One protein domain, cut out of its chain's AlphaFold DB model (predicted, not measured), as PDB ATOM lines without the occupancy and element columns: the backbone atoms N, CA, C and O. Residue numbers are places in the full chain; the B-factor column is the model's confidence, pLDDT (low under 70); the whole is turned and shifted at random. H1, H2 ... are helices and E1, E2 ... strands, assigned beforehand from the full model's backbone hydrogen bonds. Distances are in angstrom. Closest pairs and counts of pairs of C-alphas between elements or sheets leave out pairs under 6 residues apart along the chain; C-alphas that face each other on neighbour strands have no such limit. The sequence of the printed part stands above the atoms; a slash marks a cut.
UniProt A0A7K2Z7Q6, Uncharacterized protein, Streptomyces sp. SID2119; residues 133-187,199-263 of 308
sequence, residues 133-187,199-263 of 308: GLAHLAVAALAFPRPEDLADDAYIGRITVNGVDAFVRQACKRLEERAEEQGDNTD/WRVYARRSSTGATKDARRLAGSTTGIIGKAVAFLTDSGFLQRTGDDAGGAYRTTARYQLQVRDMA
ATOM      1  N   GLY A 133       4.861 -51.078 -34.823       84.31
ATOM      2  CA  GLY A 133       3.547 -50.476 -35.087       84.31
ATOM      3  C   GLY A 133       2.570 -50.684 -33.928       84.31
ATOM      4  O   GLY A 133       2.007 -49.724 -33.401       84.31
ATOM      5  N   LEU A 134       2.455 -51.929 -33.462       85.50
ATOM      6  CA  LEU A 134       1.599 -52.290 -32.333       85.50
ATOM      7  C   LEU A 134       2.010 -51.583 -31.035       85.50
ATOM      8  O   LEU A 134       1.146 -51.127 -30.293       85.50
ATOM      9  N   ALA A 135       3.311 -51.446 -30.766       90.44
ATOM     10  CA  ALA A 135       3.801 -50.738 -29.588       90.44
ATOM     11  C   ALA A 135       3.392 -49.257 -29.597       90.44
ATOM     12  O   ALA A 135       2.965 -48.748 -28.566       90.44
ATOM     13  N   HIS A 136       3.465 -48.571 -30.742       91.69
ATOM     14  CA  HIS A 136       3.022 -47.176 -30.854       91.69
ATOM     15  C   HIS A 136       1.517 -47.021 -30.602       91.69
ATOM     16  O   HIS A 136       1.113 -46.126 -29.858       91.69
ATOM     17  N   LEU A 137       0.703 -47.917 -31.169       90.62
ATOM     18  CA  LEU A 137      -0.743 -47.931 -30.941       90.62
ATOM     19  C   LEU A 137      -1.074 -48.208 -29.468       90.62
ATOM     20  O   LEU A 137      -1.882 -47.505 -28.869       90.62
ATOM     21  N   ALA A 138      -0.414 -49.196 -28.867       91.69
ATOM     22  CA  ALA A 138      -0.611 -49.554 -27.469       91.69
ATOM     23  C   ALA A 138      -0.198 -48.429 -26.513       91.69
ATOM     24  O   ALA A 138      -0.871 -48.200 -25.512       91.69
ATOM     25  N   VAL A 139       0.879 -47.703 -26.831       96.12
ATOM     26  CA  VAL A 139       1.283 -46.510 -26.081       96.12
ATOM     27  C   VAL A 139       0.197 -45.439 -26.147       96.12
ATOM     28  O   VAL A 139      -0.169 -44.919 -25.098       96.12
ATOM     29  N   ALA A 140      -0.352 -45.142 -27.330       95.12
ATOM     30  CA  ALA A 140      -1.424 -44.158 -27.477       95.12
ATOM     31  C   ALA A 140      -2.687 -44.573 -26.704       95.12
ATOM     32  O   ALA A 140      -3.203 -43.789 -25.912       95.12
ATOM     33  N   ALA A 141      -3.131 -45.822 -26.871       93.19
ATOM     34  CA  ALA A 141      -4.330 -46.352 -26.224       93.19
ATOM     35  C   ALA A 141      -4.206 -46.412 -24.694       93.19
ATOM     36  O   ALA A 141      -5.152 -46.093 -23.981       93.19
ATOM     37  N   LEU A 142      -3.041 -46.803 -24.164       94.56
ATOM     38  CA  LEU A 142      -2.815 -46.825 -22.718       94.56
ATOM     39  C   LEU A 142      -2.644 -45.412 -22.148       94.56
ATOM     40  O   LEU A 142      -3.033 -45.157 -21.010       94.56
ATOM     41  N   ALA A 143      -2.038 -44.505 -22.918       95.69
ATOM     42  CA  ALA A 143      -1.833 -43.128 -22.501       95.69
ATOM     43  C   ALA A 143      -3.121 -42.302 -22.529       95.69
ATOM     44  O   ALA A 143      -3.223 -41.400 -21.710       95.69
ATOM     45  N   PHE A 144      -4.067 -42.607 -23.421       95.25
ATOM     46  CA  PHE A 144      -5.371 -41.945 -23.542       95.25
ATOM     47  C   PHE A 144      -6.491 -42.995 -23.643       95.25
ATOM     48  O   PHE A 144      -6.980 -43.278 -24.740       95.25
ATOM     49  N   PRO A 145      -6.883 -43.626 -22.521       90.19
ATOM     50  CA  PRO A 145      -7.845 -44.728 -22.536       90.19
ATOM     51  C   PRO A 145      -9.250 -44.333 -22.988       90.19
ATOM     52  O   PRO A 145     -10.025 -45.205 -23.386       90.19
ATOM     53  N   ARG A 146      -9.603 -43.048 -22.881       90.25
ATOM     54  CA  ARG A 146     -10.931 -42.543 -23.215       90.25
ATOM     55  C   ARG A 146     -10.835 -41.396 -24.225       90.25
ATOM     56  O   ARG A 146      -9.894 -40.605 -24.141       90.25
ATOM     57  N   PRO A 147     -11.797 -41.250 -25.152       86.62
ATOM     58  CA  PRO A 147     -11.788 -40.153 -26.118       86.62
ATOM     59  C   PRO A 147     -11.726 -38.762 -25.468       86.62
ATOM     60  O   PRO A 147     -11.052 -37.875 -25.987       86.62
ATOM     61  N   GLU A 148     -12.362 -38.571 -24.309       91.19
ATOM     62  CA  GLU A 148     -12.317 -37.310 -23.562       91.19
ATOM     63  C   GLU A 148     -10.911 -36.940 -23.072       91.19
ATOM     64  O   GLU A 148     -10.604 -35.756 -22.949       91.19
ATOM     65  N   ASP A 149     -10.025 -37.921 -22.873       92.12
ATOM     66  CA  ASP A 149      -8.642 -37.677 -22.457       92.12
ATOM     67  C   ASP A 149      -7.838 -36.972 -23.573       92.12
ATOM     68  O   ASP A 149      -6.825 -36.330 -23.302       92.12
ATOM     69  N   LEU A 150      -8.281 -37.057 -24.836       90.31
ATOM     70  CA  LEU A 150      -7.697 -36.322 -25.970       90.31
ATOM     71  C   LEU A 150      -8.246 -34.895 -26.112       90.31
ATOM     72  O   LEU A 150      -7.623 -34.070 -26.783       90.31
ATOM     73  N   ALA A 151      -9.405 -34.614 -25.514       88.81
ATOM     74  CA  ALA A 151     -10.041 -33.298 -25.531       88.81
ATOM     75  C   ALA A 151      -9.700 -32.456 -24.288       88.81
ATOM     76  O   ALA A 151      -9.804 -31.233 -24.339       88.81
ATOM     77  N   ASP A 152      -9.299 -33.094 -23.186       92.50
ATOM     78  CA  ASP A 152      -8.911 -32.424 -21.945       92.50
ATOM     79  C   ASP A 152      -7.437 -31.984 -21.970       92.50
ATOM     80  O   ASP A 152      -6.519 -32.783 -21.778       92.50
ATOM     81  N   ASP A 153      -7.196 -30.686 -22.148       90.38
ATOM     82  CA  ASP A 153      -5.847 -30.109 -22.168       90.38
ATOM     83  C   ASP A 153      -5.078 -30.243 -20.840       90.38
ATOM     84  O   ASP A 153      -3.850 -30.092 -20.831       90.38
ATOM     85  N   ALA A 154      -5.769 -30.510 -19.724       93.19
ATOM     86  CA  ALA A 154      -5.157 -30.743 -18.419       93.19
ATOM     87  C   ALA A 154      -4.780 -32.217 -18.192       93.19
ATOM     88  O   ALA A 154      -4.032 -32.527 -17.255       93.19
ATOM     89  N   TYR A 155      -5.267 -33.127 -19.038       95.62
ATOM     90  CA  TYR A 155      -4.995 -34.547 -18.909       95.62
ATOM     91  C   TYR A 155      -3.530 -34.874 -19.228       95.62
ATOM     92  O   TYR A 155      -2.952 -34.445 -20.226       95.62
ATOM     93  N   ILE A 156      -2.913 -35.688 -18.367       96.62
ATOM     94  CA  ILE A 156      -1.535 -36.161 -18.539       96.62
ATOM     95  C   ILE A 156      -1.517 -37.681 -18.418       96.62
ATOM     96  O   ILE A 156      -1.529 -38.235 -17.310       96.62
ATOM     97  N   GLY A 157      -1.412 -38.336 -19.572       96.00
ATOM     98  CA  GLY A 157      -1.232 -39.775 -19.684       96.00
ATOM     99  C   GLY A 157       0.098 -40.205 -19.076       96.00
ATOM    100  O   GLY A 157       1.121 -39.523 -19.212       96.00
ATOM    101  N   ARG A 158       0.094 -41.342 -18.380       97.25
ATOM    102  CA  ARG A 158       1.288 -41.935 -17.768       97.25
ATOM    103  C   ARG A 158       1.374 -43.400 -18.137       97.25
ATOM    104  O   ARG A 158       0.389 -44.121 -18.032       97.25
ATOM    105  N   ILE A 159       2.564 -43.831 -18.526       96.38
ATOM    106  CA  ILE A 159       2.811 -45.200 -18.969       96.38
ATOM    107  C   ILE A 159       4.137 -45.712 -18.419       96.38
ATOM    108  O   ILE A 159       5.047 -44.941 -18.098       96.38
ATOM    109  N   THR A 160       4.262 -47.032 -18.383       96.31
ATOM    110  CA  THR A 160       5.539 -47.722 -18.206       96.31
ATOM    111  C   THR A 160       5.715 -48.750 -19.310       96.31
ATOM    112  O   THR A 160       4.729 -49.242 -19.860       96.31
ATOM    113  N   VAL A 161       6.959 -49.104 -19.638       95.19
ATOM    114  CA  VAL A 161       7.237 -50.124 -20.668       95.19
ATOM    115  C   VAL A 161       6.553 -51.450 -20.323       95.19
ATOM    116  O   VAL A 161       5.885 -52.040 -21.172       95.19
ATOM    117  N   ASN A 162       6.648 -51.890 -19.067       92.69
ATOM    118  CA  ASN A 162       5.994 -53.123 -18.631       92.69
ATOM    119  C   ASN A 162       4.463 -52.990 -18.610       92.69
ATOM    120  O   ASN A 162       3.772 -53.965 -18.887       92.69
ATOM    121  N   GLY A 163       3.926 -51.803 -18.304       91.88
ATOM    122  CA  GLY A 163       2.489 -51.534 -18.366       91.88
ATOM    123  C   GLY A 163       1.937 -51.666 -19.785       91.88
ATOM    124  O   GLY A 163       0.893 -52.284 -19.980       91.88
ATOM    125  N   VAL A 164       2.675 -51.169 -20.782       93.31
ATOM    126  CA  VAL A 164       2.336 -51.345 -22.201       93.31
ATOM    127  C   VAL A 164       2.402 -52.824 -22.600       93.31
ATOM    128  O   VAL A 164       1.461 -53.313 -23.219       93.31
ATOM    129  N   ASP A 165       3.446 -53.569 -22.206       91.69
ATOM    130  CA  ASP A 165       3.532 -55.015 -22.500       91.69
ATOM    131  C   ASP A 165       2.343 -55.782 -21.905       91.69
ATOM    132  O   ASP A 165       1.703 -56.576 -22.596       91.69
ATOM    133  N   ALA A 166       2.013 -55.513 -20.641       90.31
ATOM    134  CA  ALA A 166       0.887 -56.140 -19.957       90.31
ATOM    135  C   ALA A 166      -0.452 -55.816 -20.638       90.31
ATOM    136  O   ALA A 166      -1.273 -56.713 -20.834       90.31
ATOM    137  N   PHE A 167      -0.652 -54.560 -21.047       90.56
ATOM    138  CA  PHE A 167      -1.841 -54.132 -21.784       90.56
ATOM    139  C   PHE A 167      -1.993 -54.886 -23.111       90.56
ATOM    140  O   PHE A 167      -3.056 -55.449 -23.374       90.56
ATOM    141  N   VAL A 168      -0.927 -54.974 -23.916       87.88
ATOM    142  CA  VAL A 168      -0.970 -55.698 -25.199       87.88
ATOM    143  C   VAL A 168      -1.266 -57.180 -24.986       87.88
ATOM    144  O   VAL A 168      -2.086 -57.749 -25.705       87.88
ATOM    145  N   ARG A 169      -0.666 -57.815 -23.972       88.38
ATOM    146  CA  ARG A 169      -0.950 -59.223 -23.636       88.38
ATOM    147  C   ARG A 169      -2.407 -59.431 -23.234       88.38
ATOM    148  O   ARG A 169      -3.022 -60.396 -23.680       88.38
ATOM    149  N   GLN A 170      -2.969 -58.522 -22.443       86.88
ATOM    150  CA  GLN A 170      -4.376 -58.587 -22.055       86.88
ATOM    151  C   GLN A 170      -5.312 -58.397 -23.259       86.88
ATOM    152  O   GLN A 170      -6.327 -59.086 -23.352       86.88
ATOM    153  N   ALA A 171      -4.966 -57.506 -24.192       83.88
ATOM    154  CA  ALA A 171      -5.705 -57.337 -25.439       83.88
ATOM    155  C   ALA A 171      -5.645 -58.604 -26.309       83.88
ATOM    156  O   ALA A 171      -6.681 -59.059 -26.784       83.88
ATOM    157  N   CYS A 172      -4.466 -59.224 -26.448       82.31
ATOM    158  CA  CYS A 172      -4.306 -60.490 -27.175       82.31
ATOM    159  C   CYS A 172      -5.182 -61.600 -26.581       82.31
ATOM    160  O   CYS A 172      -5.860 -62.296 -27.329       82.31
ATOM    161  N   LYS A 173      -5.217 -61.722 -25.246       83.75
ATOM    162  CA  LYS A 173      -6.055 -62.708 -24.554       83.75
ATOM    163  C   LYS A 173      -7.548 -62.505 -24.840       83.75
ATOM    164  O   LYS A 173      -8.248 -63.467 -25.110       83.75
ATOM    165  N   ARG A 174      -8.032 -61.258 -24.839       82.12
ATOM    166  CA  ARG A 174      -9.442 -60.973 -25.167       82.12
ATOM    167  C   ARG A 174      -9.798 -61.264 -26.623       82.12
ATOM    168  O   ARG A 174     -10.928 -61.643 -26.903       82.12
ATOM    169  N   LEU A 175      -8.863 -61.045 -27.548       78.06
ATOM    170  CA  LEU A 175      -9.067 -61.393 -28.957       78.06
ATOM    171  C   LEU A 175      -9.151 -62.910 -29.147       78.06
ATOM    172  O   LEU A 175      -9.977 -63.372 -29.926       78.06
ATOM    173  N   GLU A 176      -8.336 -63.668 -28.414       79.56
ATOM    174  CA  GLU A 176      -8.395 -65.131 -28.381       79.56
ATOM    175  C   GLU A 176      -9.736 -65.631 -27.824       79.56
ATOM    176  O   GLU A 176     -10.428 -66.365 -28.523       79.56
ATOM    177  N   GLU A 177     -10.163 -65.141 -26.654       83.19
ATOM    178  CA  GLU A 177     -11.467 -65.472 -26.050       83.19
ATOM    179  C   GLU A 177     -12.635 -65.186 -27.018       83.19
ATOM    180  O   GLU A 177     -13.508 -66.026 -27.218       83.19
ATOM    181  N   ARG A 178     -12.625 -64.027 -27.692       79.56
ATOM    182  CA  ARG A 178     -13.670 -63.659 -28.661       79.56
ATOM    183  C   ARG A 178     -13.681 -64.559 -29.897       79.56
ATOM    184  O   ARG A 178     -14.751 -64.873 -30.407       79.56
ATOM    185  N   ALA A 179     -12.511 -64.937 -30.404       78.88
ATOM    186  CA  ALA A 179     -12.427 -65.823 -31.559       78.88
ATOM    187  C   ALA A 179     -12.936 -67.236 -31.217       78.88
ATOM    188  O   ALA A 179     -13.652 -67.839 -32.015       78.88
ATOM    189  N   GLU A 180     -12.635 -67.727 -30.010       81.62
ATOM    190  CA  GLU A 180     -13.180 -68.987 -29.486       81.62
ATOM    191  C   GLU A 180     -14.712 -68.942 -29.377       81.62
ATOM    192  O   GLU A 180     -15.387 -69.868 -29.828       81.62
ATOM    193  N   GLU A 181     -15.275 -67.852 -28.846       82.62
ATOM    194  CA  GLU A 181     -16.729 -67.644 -28.753       82.62
ATOM    195  C   GLU A 181     -17.421 -67.617 -30.125       82.62
ATOM    196  O   GLU A 181     -18.552 -68.086 -30.263       82.62
ATOM    197  N   GLN A 182     -16.751 -67.073 -31.144       79.88
ATOM    198  CA  GLN A 182     -17.272 -66.965 -32.509       79.88
ATOM    199  C   GLN A 182     -17.094 -68.255 -33.325       79.88
ATOM    200  O   GLN A 182     -17.659 -68.376 -34.411       79.88
ATOM    201  N   GLY A 183     -16.367 -69.243 -32.789       76.69
ATOM    202  CA  GLY A 183     -16.053 -70.486 -33.490       76.69
ATOM    203  C   GLY A 183     -15.076 -70.293 -34.652       76.69
ATOM    204  O   GLY A 183     -15.003 -71.152 -35.534       76.69
ATOM    205  N   ASP A 184     -14.331 -69.185 -34.666       73.06
ATOM    206  CA  ASP A 184     -13.345 -68.904 -35.699       73.06
ATOM    207  C   ASP A 184     -12.168 -69.874 -35.556       73.06
ATOM    208  O   ASP A 184     -11.515 -69.954 -34.509       73.06
ATOM    209  N   ASN A 185     -11.854 -70.610 -36.626       63.47
ATOM    210  CA  ASN A 185     -10.630 -71.400 -36.656       63.47
ATOM    211  C   ASN A 185      -9.429 -70.456 -36.767       63.47
ATOM    212  O   ASN A 185      -9.088 -69.975 -37.848       63.47
ATOM    213  N   THR A 186      -8.797 -70.188 -35.631       60.47
ATOM    214  CA  THR A 186      -7.619 -69.318 -35.533       60.47
ATOM    215  C   THR A 186      -6.304 -70.053 -35.799       60.47
ATOM    216  O   THR A 186      -5.238 -69.421 -35.791       60.47
ATOM    217  N   ASP A 187      -6.340 -71.371 -36.024       57.16
ATOM    218  CA  ASP A 187      -5.175 -72.132 -36.466       57.16
ATOM    219  C   ASP A 187      -4.926 -71.902 -37.960       57.16
ATOM    220  O   ASP A 187      -5.865 -71.960 -38.761       57.16
ATOM    221  N   TRP A 199      -1.860 -61.270 -33.066       65.94
ATOM    222  CA  TRP A 199      -1.848 -61.408 -31.605       65.94
ATOM    223  C   TRP A 199      -1.118 -62.669 -31.104       65.94
ATOM    224  O   TRP A 199      -0.473 -62.618 -30.056       65.94
ATOM    225  N   ARG A 200      -1.126 -63.785 -31.850       71.12
ATOM    226  CA  ARG A 200      -0.391 -65.019 -31.497       71.12
ATOM    227  C   ARG A 200       1.121 -64.842 -31.647       71.12
ATOM    228  O   ARG A 200       1.884 -65.339 -30.814       71.12
ATOM    229  N   VAL A 201       1.549 -64.078 -32.658       72.81
ATOM    230  CA  VAL A 201       2.963 -63.707 -32.858       72.81
ATOM    231  C   VAL A 201       3.485 -62.943 -31.640       72.81
ATOM    232  O   VAL A 201       4.578 -63.231 -31.147       72.81
ATOM    233  N   TYR A 202       2.683 -62.018 -31.106       76.19
ATOM    234  CA  TYR A 202       3.010 -61.310 -29.870       76.19
ATOM    235  C   TYR A 202       3.003 -62.246 -28.652       76.19
ATOM    236  O   TYR A 202       3.963 -62.266 -27.881       76.19
ATOM    237  N   ALA A 203       1.939 -63.037 -28.481       77.31
ATOM    238  CA  ALA A 203       1.724 -63.873 -27.299       77.31
ATOM    239  C   ALA A 203       2.862 -64.880 -27.063       77.31
ATOM    240  O   ALA A 203       3.332 -65.019 -25.931       77.31
ATOM    241  N   ARG A 204       3.360 -65.523 -28.128       78.19
ATOM    242  CA  ARG A 204       4.473 -66.490 -28.054       78.19
ATOM    243  C   ARG A 204       5.833 -65.852 -27.787       78.19
ATOM    244  O   ARG A 204       6.780 -66.553 -27.428       78.19
ATOM    245  N   ARG A 205       5.967 -64.541 -27.985       81.69
ATOM    246  CA  ARG A 205       7.249 -63.855 -27.844       81.69
ATOM    247  C   ARG A 205       7.560 -63.590 -26.374       81.69
ATOM    248  O   ARG A 205       6.710 -63.130 -25.605       81.69
ATOM    249  N   SER A 206       8.809 -63.859 -25.988       80.94
ATOM    250  CA  SER A 206       9.269 -63.638 -24.615       80.94
ATOM    251  C   SER A 206       9.121 -62.169 -24.218       80.94
ATOM    252  O   SER A 206       9.533 -61.275 -24.967       80.94
ATOM    253  N   SER A 207       8.561 -61.932 -23.027       77.88
ATOM    254  CA  SER A 207       8.391 -60.579 -22.480       77.88
ATOM    255  C   SER A 207       9.743 -59.918 -22.242       77.88
ATOM    256  O   SER A 207       9.994 -58.818 -22.729       77.88
ATOM    257  N   THR A 208      10.664 -60.626 -21.590       75.31
ATOM    258  CA  THR A 208      12.035 -60.179 -21.329       75.31
ATOM    259  C   THR A 208      13.040 -61.017 -22.118       75.31
ATOM    260  O   THR A 208      12.818 -62.195 -22.406       75.31
ATOM    261  N   GLY A 209      14.164 -60.418 -22.504       60.47
ATOM    262  CA  GLY A 209      15.312 -61.187 -22.982       60.47
ATOM    263  C   GLY A 209      16.052 -61.820 -21.809       60.47
ATOM    264  O   GLY A 209      16.063 -61.271 -20.707       60.47
ATOM    265  N   ALA A 210      16.712 -62.958 -22.038       52.84
ATOM    266  CA  ALA A 210      17.626 -63.520 -21.047       52.84
ATOM    267  C   ALA A 210      18.693 -62.469 -20.685       52.84
ATOM    268  O   ALA A 210      19.378 -61.954 -21.568       52.84
ATOM    269  N   THR A 211      18.841 -62.170 -19.393       55.75
ATOM    270  CA  THR A 211      19.600 -61.025 -18.842       55.75
ATOM    271  C   THR A 211      21.087 -60.975 -19.214       55.75
ATOM    272  O   THR A 211      21.745 -59.972 -18.958       55.75
ATOM    273  N   LYS A 212      21.629 -62.029 -19.841       52.88
ATOM    274  CA  LYS A 212      23.023 -62.112 -20.305       52.88
ATOM    275  C   LYS A 212      23.235 -61.837 -21.797       52.88
ATOM    276  O   LYS A 212      24.386 -61.706 -22.199       52.88
ATOM    277  N   ASP A 213      22.187 -61.748 -22.617       57.94
ATOM    278  CA  ASP A 213      22.328 -61.513 -24.060       57.94
ATOM    279  C   ASP A 213      21.547 -60.267 -24.493       57.94
ATOM    280  O   ASP A 213      20.329 -60.293 -24.685       57.94
ATOM    281  N   ALA A 214      22.277 -59.163 -24.672       59.03
ATOM    282  CA  ALA A 214      21.726 -57.873 -25.078       59.03
ATOM    283  C   ALA A 214      20.970 -57.939 -26.419       59.03
ATOM    284  O   ALA A 214      20.002 -57.202 -26.606       59.03
ATOM    285  N   ARG A 215      21.339 -58.854 -27.334       60.69
ATOM    286  CA  ARG A 215      20.604 -59.045 -28.597       60.69
ATOM    287  C   ARG A 215      19.245 -59.703 -28.367       60.69
ATOM    288  O   ARG A 215      18.267 -59.293 -28.983       60.69
ATOM    289  N   ARG A 216      19.156 -60.668 -27.444       59.34
ATOM    290  CA  ARG A 216      17.877 -61.293 -27.057       59.34
ATOM    291  C   ARG A 216      16.968 -60.324 -26.302       59.34
ATOM    292  O   ARG A 216      15.758 -60.391 -26.470       59.34
ATOM    293  N   LEU A 217      17.540 -59.412 -25.515       64.44
ATOM    294  CA  LEU A 217      16.796 -58.334 -24.856       64.44
ATOM    295  C   LEU A 217      16.258 -57.310 -25.864       64.44
ATOM    296  O   LEU A 217      15.117 -56.883 -25.750       64.44
ATOM    297  N   ALA A 218      17.026 -56.974 -26.902       66.62
ATOM    298  CA  ALA A 218      16.593 -56.045 -27.948       66.62
ATOM    299  C   ALA A 218      15.459 -56.585 -28.843       66.62
ATOM    300  O   ALA A 218      14.799 -55.789 -29.515       66.62
ATOM    301  N   GLY A 219      15.276 -57.908 -28.866       74.38
ATOM    302  CA  GLY A 219      14.212 -58.606 -29.584       74.38
ATOM    303  C   GLY A 219      13.075 -59.114 -28.691       74.38
ATOM    304  O   GLY A 219      12.212 -59.823 -29.200       74.38
ATOM    305  N   SER A 220      13.054 -58.817 -27.388       86.56
ATOM    306  CA  SER A 220      11.898 -59.121 -26.529       86.56
ATOM    307  C   SER A 220      10.789 -58.085 -26.724       86.56
ATOM    308  O   SER A 220      11.050 -56.988 -27.226       86.56
ATOM    309  N   THR A 221       9.551 -58.391 -26.322       89.00
ATOM    310  CA  THR A 221       8.442 -57.428 -26.481       89.00
ATOM    311  C   THR A 221       8.698 -56.148 -25.683       89.00
ATOM    312  O   THR A 221       8.565 -55.054 -26.225       89.00
ATOM    313  N   THR A 222       9.200 -56.263 -24.448       90.81
ATOM    314  CA  THR A 222       9.623 -55.100 -23.643       90.81
ATOM    315  C   THR A 222      10.778 -54.319 -24.274       90.81
ATOM    316  O   THR A 222      10.793 -53.094 -24.190       90.81
ATOM    317  N   GLY A 223      11.720 -54.981 -24.954       89.62
ATOM    318  CA  GLY A 223      12.809 -54.312 -25.669       89.62
ATOM    319  C   GLY A 223      12.322 -53.522 -26.884       89.62
ATOM    320  O   GLY A 223      12.754 -52.391 -27.106       89.62
ATOM    321  N   ILE A 224      11.382 -54.088 -27.645       89.62
ATOM    322  CA  ILE A 224      10.737 -53.425 -28.787       89.62
ATOM    323  C   ILE A 224       9.908 -52.225 -28.311       89.62
ATOM    324  O   ILE A 224      10.054 -51.127 -28.852       89.62
ATOM    325  N   ILE A 225       9.106 -52.398 -27.256       92.31
ATOM    326  CA  ILE A 225       8.347 -51.306 -26.633       92.31
ATOM    327  C   ILE A 225       9.296 -50.222 -26.115       92.31
ATOM    328  O   ILE A 225       9.072 -49.043 -26.368       92.31
ATOM    329  N   GLY A 226      10.390 -50.599 -25.448       93.12
ATOM    330  CA  GLY A 226      11.397 -49.657 -24.961       93.12
ATOM    331  C   GLY A 226      11.982 -48.790 -26.078       93.12
ATOM    332  O   GLY A 226      12.089 -47.577 -25.917       93.12
ATOM    333  N   LYS A 227      12.286 -49.378 -27.242       92.12
ATOM    334  CA  LYS A 227      12.734 -48.639 -28.436       92.12
ATOM    335  C   LYS A 227      11.654 -47.704 -28.998       92.12
ATOM    336  O   LYS A 227      11.981 -46.588 -29.396       92.12
ATOM    337  N   ALA A 228      10.391 -48.134 -29.033       92.00
ATOM    338  CA  ALA A 228       9.274 -47.295 -29.477       92.00
ATOM    339  C   ALA A 228       9.083 -46.081 -28.551       92.00
ATOM    340  O   ALA A 228       9.015 -44.940 -29.003       92.00
ATOM    341  N   VAL A 229       9.092 -46.308 -27.237       94.88
ATOM    342  CA  VAL A 229       8.976 -45.251 -26.224       94.88
ATOM    343  C   VAL A 229      10.184 -44.308 -26.242       94.88
ATOM    344  O   VAL A 229      10.015 -43.094 -26.100       94.88
ATOM    345  N   ALA A 230      11.394 -44.827 -26.461       93.69
ATOM    346  CA  ALA A 230      12.591 -44.007 -26.637       93.69
ATOM    347  C   ALA A 230      12.470 -43.104 -27.871       93.69
ATOM    348  O   ALA A 230      12.692 -41.902 -27.763       93.69
ATOM    349  N   PHE A 231      12.018 -43.647 -29.004       92.75
ATOM    350  CA  PHE A 231      11.754 -42.854 -30.202       92.75
ATOM    351  C   PHE A 231      10.720 -41.752 -29.938       92.75
ATOM    352  O   PHE A 231      10.984 -40.594 -30.234       92.75
ATOM    353  N   LEU A 232       9.587 -42.071 -29.304       94.12
ATOM    354  CA  LEU A 232       8.580 -41.067 -28.936       94.12
ATOM    355  C   LEU A 232       9.144 -40.000 -27.981       94.12
ATOM    356  O   LEU A 232       8.776 -38.830 -28.065       94.12
ATOM    357  N   THR A 233      10.060 -40.374 -27.090       95.56
ATOM    358  CA  THR A 233      10.760 -39.426 -26.211       95.56
ATOM    359  C   THR A 233      11.697 -38.515 -27.009       95.56
ATOM    360  O   THR A 233      11.760 -37.308 -26.768       95.56
ATOM    361  N   ASP A 234      12.411 -39.063 -27.990       92.69
ATOM    362  CA  ASP A 234      13.309 -38.299 -28.853       92.69
ATOM    363  C   ASP A 234      12.580 -37.375 -29.823       92.69
ATOM    364  O   ASP A 234      13.025 -36.248 -30.044       92.69
ATOM    365  N   SER A 235      11.402 -37.788 -30.276       90.75
ATOM    366  CA  SER A 235      10.442 -36.962 -31.005       90.75
ATOM    367  C   SER A 235       9.669 -35.987 -30.110       90.75
ATOM    368  O   SER A 235       8.750 -35.336 -30.587       90.75
ATOM    369  N   GLY A 236      10.000 -35.869 -28.818       93.06
ATOM    370  CA  GLY A 236       9.393 -34.883 -27.919       93.06
ATOM    371  C   GLY A 236       7.935 -35.149 -27.541       93.06
ATOM    372  O   GLY A 236       7.289 -34.285 -26.954       93.06
ATOM    373  N   PHE A 237       7.417 -36.338 -27.850       95.69
ATOM    374  CA  PHE A 237       6.050 -36.745 -27.548       95.69
ATOM    375  C   PHE A 237       5.891 -37.267 -26.122       95.69
ATOM    376  O   PHE A 237       4.868 -37.024 -25.477       95.69
ATOM    377  N   LEU A 238       6.923 -37.924 -25.602       97.31
ATOM    378  CA  LEU A 238       6.968 -38.408 -24.229       97.31
ATOM    379  C   LEU A 238       8.089 -37.733 -23.447       97.31
ATOM    380  O   LEU A 238       9.120 -37.341 -23.994       97.31
ATOM    381  N   GLN A 239       7.905 -37.650 -22.136       96.88
ATOM    382  CA  GLN A 239       8.951 -37.260 -21.208       96.88
ATOM    383  C   GLN A 239       9.162 -38.362 -20.180       96.88
ATOM    384  O   GLN A 239       8.232 -38.769 -19.486       96.88
ATOM    385  N   ARG A 240      10.410 -38.807 -20.048       96.88
ATOM    386  CA  ARG A 240      10.815 -39.777 -19.033       96.88
ATOM    387  C   ARG A 240      10.749 -39.162 -17.635       96.88
ATOM    388  O   ARG A 240      11.245 -38.057 -17.423       96.88
ATOM    389  N   THR A 241      10.150 -39.883 -16.694       97.31
ATOM    390  CA  THR A 241       9.954 -39.449 -15.301       97.31
ATOM    391  C   THR A 241      10.626 -40.365 -14.280       97.31
ATOM    392  O   THR A 241      10.803 -39.944 -13.143       97.31
ATOM    393  N   GLY A 242      11.011 -41.589 -14.658       93.81
ATOM    394  CA  GLY A 242      11.686 -42.533 -13.763       93.81
ATOM    395  C   GLY A 242      12.140 -43.817 -14.461       93.81
ATOM    396  O   GLY A 242      11.886 -44.012 -15.653       93.81
ATOM    397  N   ASP A 243      12.808 -44.691 -13.708       91.12
ATOM    398  CA  ASP A 243      13.346 -45.979 -14.179       91.12
ATOM    399  C   ASP A 243      12.420 -47.178 -13.890       91.12
ATOM    400  O   ASP A 243      12.675 -48.291 -14.355       91.12
ATOM    401  N   ASP A 244      11.333 -46.961 -13.152       84.75
ATOM    402  CA  ASP A 244      10.453 -48.028 -12.674       84.75
ATOM    403  C   ASP A 244       9.776 -48.798 -13.811       84.75
ATOM    404  O   ASP A 244       9.403 -48.231 -14.838       84.75
ATOM    405  N   ALA A 245       9.580 -50.106 -13.607       88.50
ATOM    406  CA  ALA A 245       8.826 -50.980 -14.512       88.50
ATOM    407  C   ALA A 245       9.267 -50.887 -15.994       88.50
ATOM    408  O   ALA A 245       8.442 -50.845 -16.909       88.50
ATOM    409  N   GLY A 246      10.586 -50.847 -16.222       86.50
ATOM    410  CA  GLY A 246      11.190 -50.714 -17.556       86.50
ATOM    411  C   GLY A 246      11.301 -49.265 -18.053       86.50
ATOM    412  O   GLY A 246      11.697 -49.032 -19.193       86.50
ATOM    413  N   GLY A 247      10.982 -48.292 -17.199       93.19
ATOM    414  CA  GLY A 247      10.968 -46.860 -17.472       93.19
ATOM    415  C   GLY A 247       9.553 -46.296 -17.380       93.19
ATOM    416  O   GLY A 247       8.626 -46.844 -17.980       93.19
ATOM    417  N   ALA A 248       9.415 -45.175 -16.672       95.50
ATOM    418  CA  ALA A 248       8.170 -44.435 -16.506       95.50
ATOM    419  C   ALA A 248       8.185 -43.143 -17.331       95.50
ATOM    420  O   ALA A 248       9.198 -42.435 -17.375       95.50
ATOM    421  N   TYR A 249       7.059 -42.840 -17.976       98.19
ATOM    422  CA  TYR A 249       6.922 -41.728 -18.912       98.19
ATOM    423  C   TYR A 249       5.580 -41.025 -18.738       98.19
ATOM    424  O   TYR A 249       4.578 -41.643 -18.369       98.19
ATOM    425  N   ARG A 250       5.556 -39.734 -19.065       97.81
ATOM    426  CA  ARG A 250       4.337 -38.935 -19.203       97.81
ATOM    427  C   ARG A 250       4.193 -38.388 -20.618       97.81
ATOM    428  O   ARG A 250       5.203 -38.151 -21.286       97.81
ATOM    429  N   THR A 251       2.960 -38.161 -21.049       97.88
ATOM    430  CA  THR A 251       2.667 -37.531 -22.339       97.88
ATOM    431  C   THR A 251       2.965 -36.033 -22.334       97.88
ATOM    432  O   THR A 251       3.092 -35.396 -21.284       97.88
ATOM    433  N   THR A 252       3.105 -35.474 -23.534       96.19
ATOM    434  CA  THR A 252       3.182 -34.030 -23.787       96.19
ATOM    435  C   THR A 252       1.941 -33.562 -24.548       96.19
ATOM    436  O   THR A 252       1.267 -34.373 -25.185       96.19
ATOM    437  N   ALA A 253       1.680 -32.250 -24.553       95.12
ATOM    438  CA  ALA A 253       0.603 -31.654 -25.351       95.12
ATOM    439  C   ALA A 253       0.735 -31.993 -26.849       95.12
ATOM    440  O   ALA A 253      -0.240 -32.363 -27.493       95.12
ATOM    441  N   ARG A 254       1.964 -31.974 -27.390       94.62
ATOM    442  CA  ARG A 254       2.230 -32.365 -28.785       94.62
ATOM    443  C   ARG A 254       1.820 -33.804 -29.085       94.62
ATOM    444  O   ARG A 254       1.313 -34.072 -30.166       94.62
ATOM    445  N   TYR A 255       2.018 -34.725 -28.142       95.94
ATOM    446  CA  TYR A 255       1.605 -36.111 -28.351       95.94
ATOM    447  C   TYR A 255       0.093 -36.282 -28.309       95.94
ATOM    448  O   TYR A 255      -0.450 -36.986 -29.150       95.94
ATOM    449  N   GLN A 256      -0.581 -35.609 -27.376       96.19
ATOM    450  CA  GLN A 256      -2.043 -35.587 -27.318       96.19
ATOM    451  C   GLN A 256      -2.633 -35.081 -28.641       96.19
ATOM    452  O   GLN A 256      -3.499 -35.738 -29.210       96.19
ATOM    453  N   LEU A 257      -2.103 -33.972 -29.170       94.56
ATOM    454  CA  LEU A 257      -2.513 -33.414 -30.460       94.56
ATOM    455  C   LEU A 257      -2.263 -34.381 -31.617       94.56
ATOM    456  O   LEU A 257      -3.159 -34.599 -32.426       94.56
ATOM    457  N   GLN A 258      -1.089 -35.013 -31.662       93.00
ATOM    458  CA  GLN A 258      -0.771 -35.993 -32.697       93.00
ATOM    459  C   GLN A 258      -1.710 -37.209 -32.644       93.00
ATOM    460  O   GLN A 258      -2.154 -37.690 -33.680       93.00
ATOM    461  N   VAL A 259      -2.029 -37.722 -31.451       94.06
ATOM    462  CA  VAL A 259      -2.964 -38.850 -31.296       94.06
ATOM    463  C   VAL A 259      -4.386 -38.434 -31.660       94.06
ATOM    464  O   VAL A 259      -5.076 -39.200 -32.327       94.06
ATOM    465  N   ARG A 260      -4.813 -37.227 -31.280       93.19
ATOM    466  CA  ARG A 260      -6.124 -36.673 -31.634       93.19
ATOM    467  C   ARG A 260      -6.298 -36.538 -33.147       93.19
ATOM    468  O   ARG A 260      -7.333 -36.946 -33.663       93.19
ATOM    469  N   ASP A 261      -5.294 -36.010 -33.836       91.69
ATOM    470  CA  ASP A 261      -5.274 -35.877 -35.296       91.69
ATOM    471  C   ASP A 261      -5.376 -37.244 -36.000       91.69
ATOM    472  O   ASP A 261      -6.248 -37.465 -36.846       91.69
ATOM    473  N   MET A 262      -4.566 -38.218 -35.566       87.81
ATOM    474  CA  MET A 262      -4.611 -39.584 -36.100       87.81
ATOM    475  C   MET A 262      -5.952 -40.280 -35.826       87.81
ATOM    476  O   MET A 262      -6.494 -40.937 -36.712       87.81
ATOM    477  N   ALA A 263      -6.496 -40.144 -34.613       85.56
ATOM    478  CA  ALA A 263      -7.777 -40.740 -34.243       85.56
ATOM    479  C   ALA A 263      -8.940 -40.128 -35.038       85.56
ATOM    480  O   ALA A 263      -9.822 -40.858 -35.485       85.56
TER     481      ALA A 263
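Overview. This is residues 133 to 187 and 199 to 263 of the 308 residues of an uncharacterized protein of Streptomyces sp. SID2119 (UniProt A0A7K2Z7Q6). A small three-stranded sheet, E1 E3 E2, with H1 and H6 over one face makes the body, and the long helix H3 leads away from it as an arm, of which residues 177 to 182, with Gly 183, stick out. H7 and the short H2 pack on each other at one end of the body, H4 packs on H3, and H5 lies out beyond the first residues of H6. The printed part has 120 residues, with seven named helices and three named strands in the order H1 H2 E1 H3 H4 H5 H6 E2 E3 H7; the sheet is antiparallel throughout and the class is mostly helix. The whole is compact, with a radius of gyration of the C-alphas of 15.6 A, and flat in outline, spanning 44 by 41 by 20 A.

Arrangement. Begin at H1, residues 133 to 143, which lies over E1, residues 158 to 160, and stands up from the sheet, its line rising 58 degrees. Look beside E1 for E3, residues 248 to 251, antiparallel to it at 146 degrees; N 159 and O 249 are within hydrogen-bond range at 3.0 A. On the other side of E3 is E2, residues 238 to 242, antiparallel at 149 degrees, with N 239 and O 250 at 2.9 A; E2 and E3 form a hairpin. H6, residues 221 to 234, is on the same face as H1, two layers in all, helices on one face of a sheet. Its height over the sheet is 10.4 A, and on the local plane it runs slantwise to the strands, at 45 degrees to E2. H1 touches H6 at 72 degrees, only just about perpendicular, the closest C-alphas being those of Ala 135 and Ile 225, 5.5 A apart. The hub is H3, residues 161 to 182, which touches three helices. With residues 164 to 168 alone it touches H1, about perpendicular at 77 degrees; the closest C-alphas are those of Val 139 and Val 164, 6.3 A apart. With residues 161 to 165 alone it touches H6, a steep tilt of 56 degrees, opposite ways, the C-alphas of Val 161 and Gly 226 being closest at 6.0 A. Farther along it touches H4, residues 199 to 203, where the C-alphas of Cys 172 and Trp 199 are closest at 5.1 A. H5, residues 214 to 218, is close to H6 but not clearly touching, the C-alphas of Leu 217 and Gly 223 being closest at 5.7 A. H2, residues 148 to 151, touches H7, residues 253 to 263; their closest C-alphas, of Leu 150 and Gln 256, are 5.9 A apart. H3 and H7 are apart. In H1, H3, H4, H5, H6 and H7 every O i to N i+4 pair is within hydrogen-bond range; H2 is too short for such a pair.

Along the chain. Find C-alpha 133 at (3.547, -50.476, -35.087); from there H1 runs 15.5 A to residue 143. After H2 and E1, find C-alpha 161 at (7.237, -50.124, -20.668), where H3 sets out for 32.0 A to Gln 182. Past H4 and H5, H6 covers 19.9 A, E2 12.2 A and E3 10.6 A. H7 runs 15.2 A and ends with C-alpha 263 at (-7.777, -40.740, -34.243).

Size, cuts and confidence. The two C-alphas farthest apart are those of Ala 154 and Asp 187, 45.2 A. Residues 188 to 198 are not printed, and C-alphas 187 and 199 are 12.2 A apart across that cut. Of the links that are printed whole, none is long. The mean pLDDT of the printed part is 86.0; look for values under 70 at residues 185 to 187, residue 199 and residues 209 to 218.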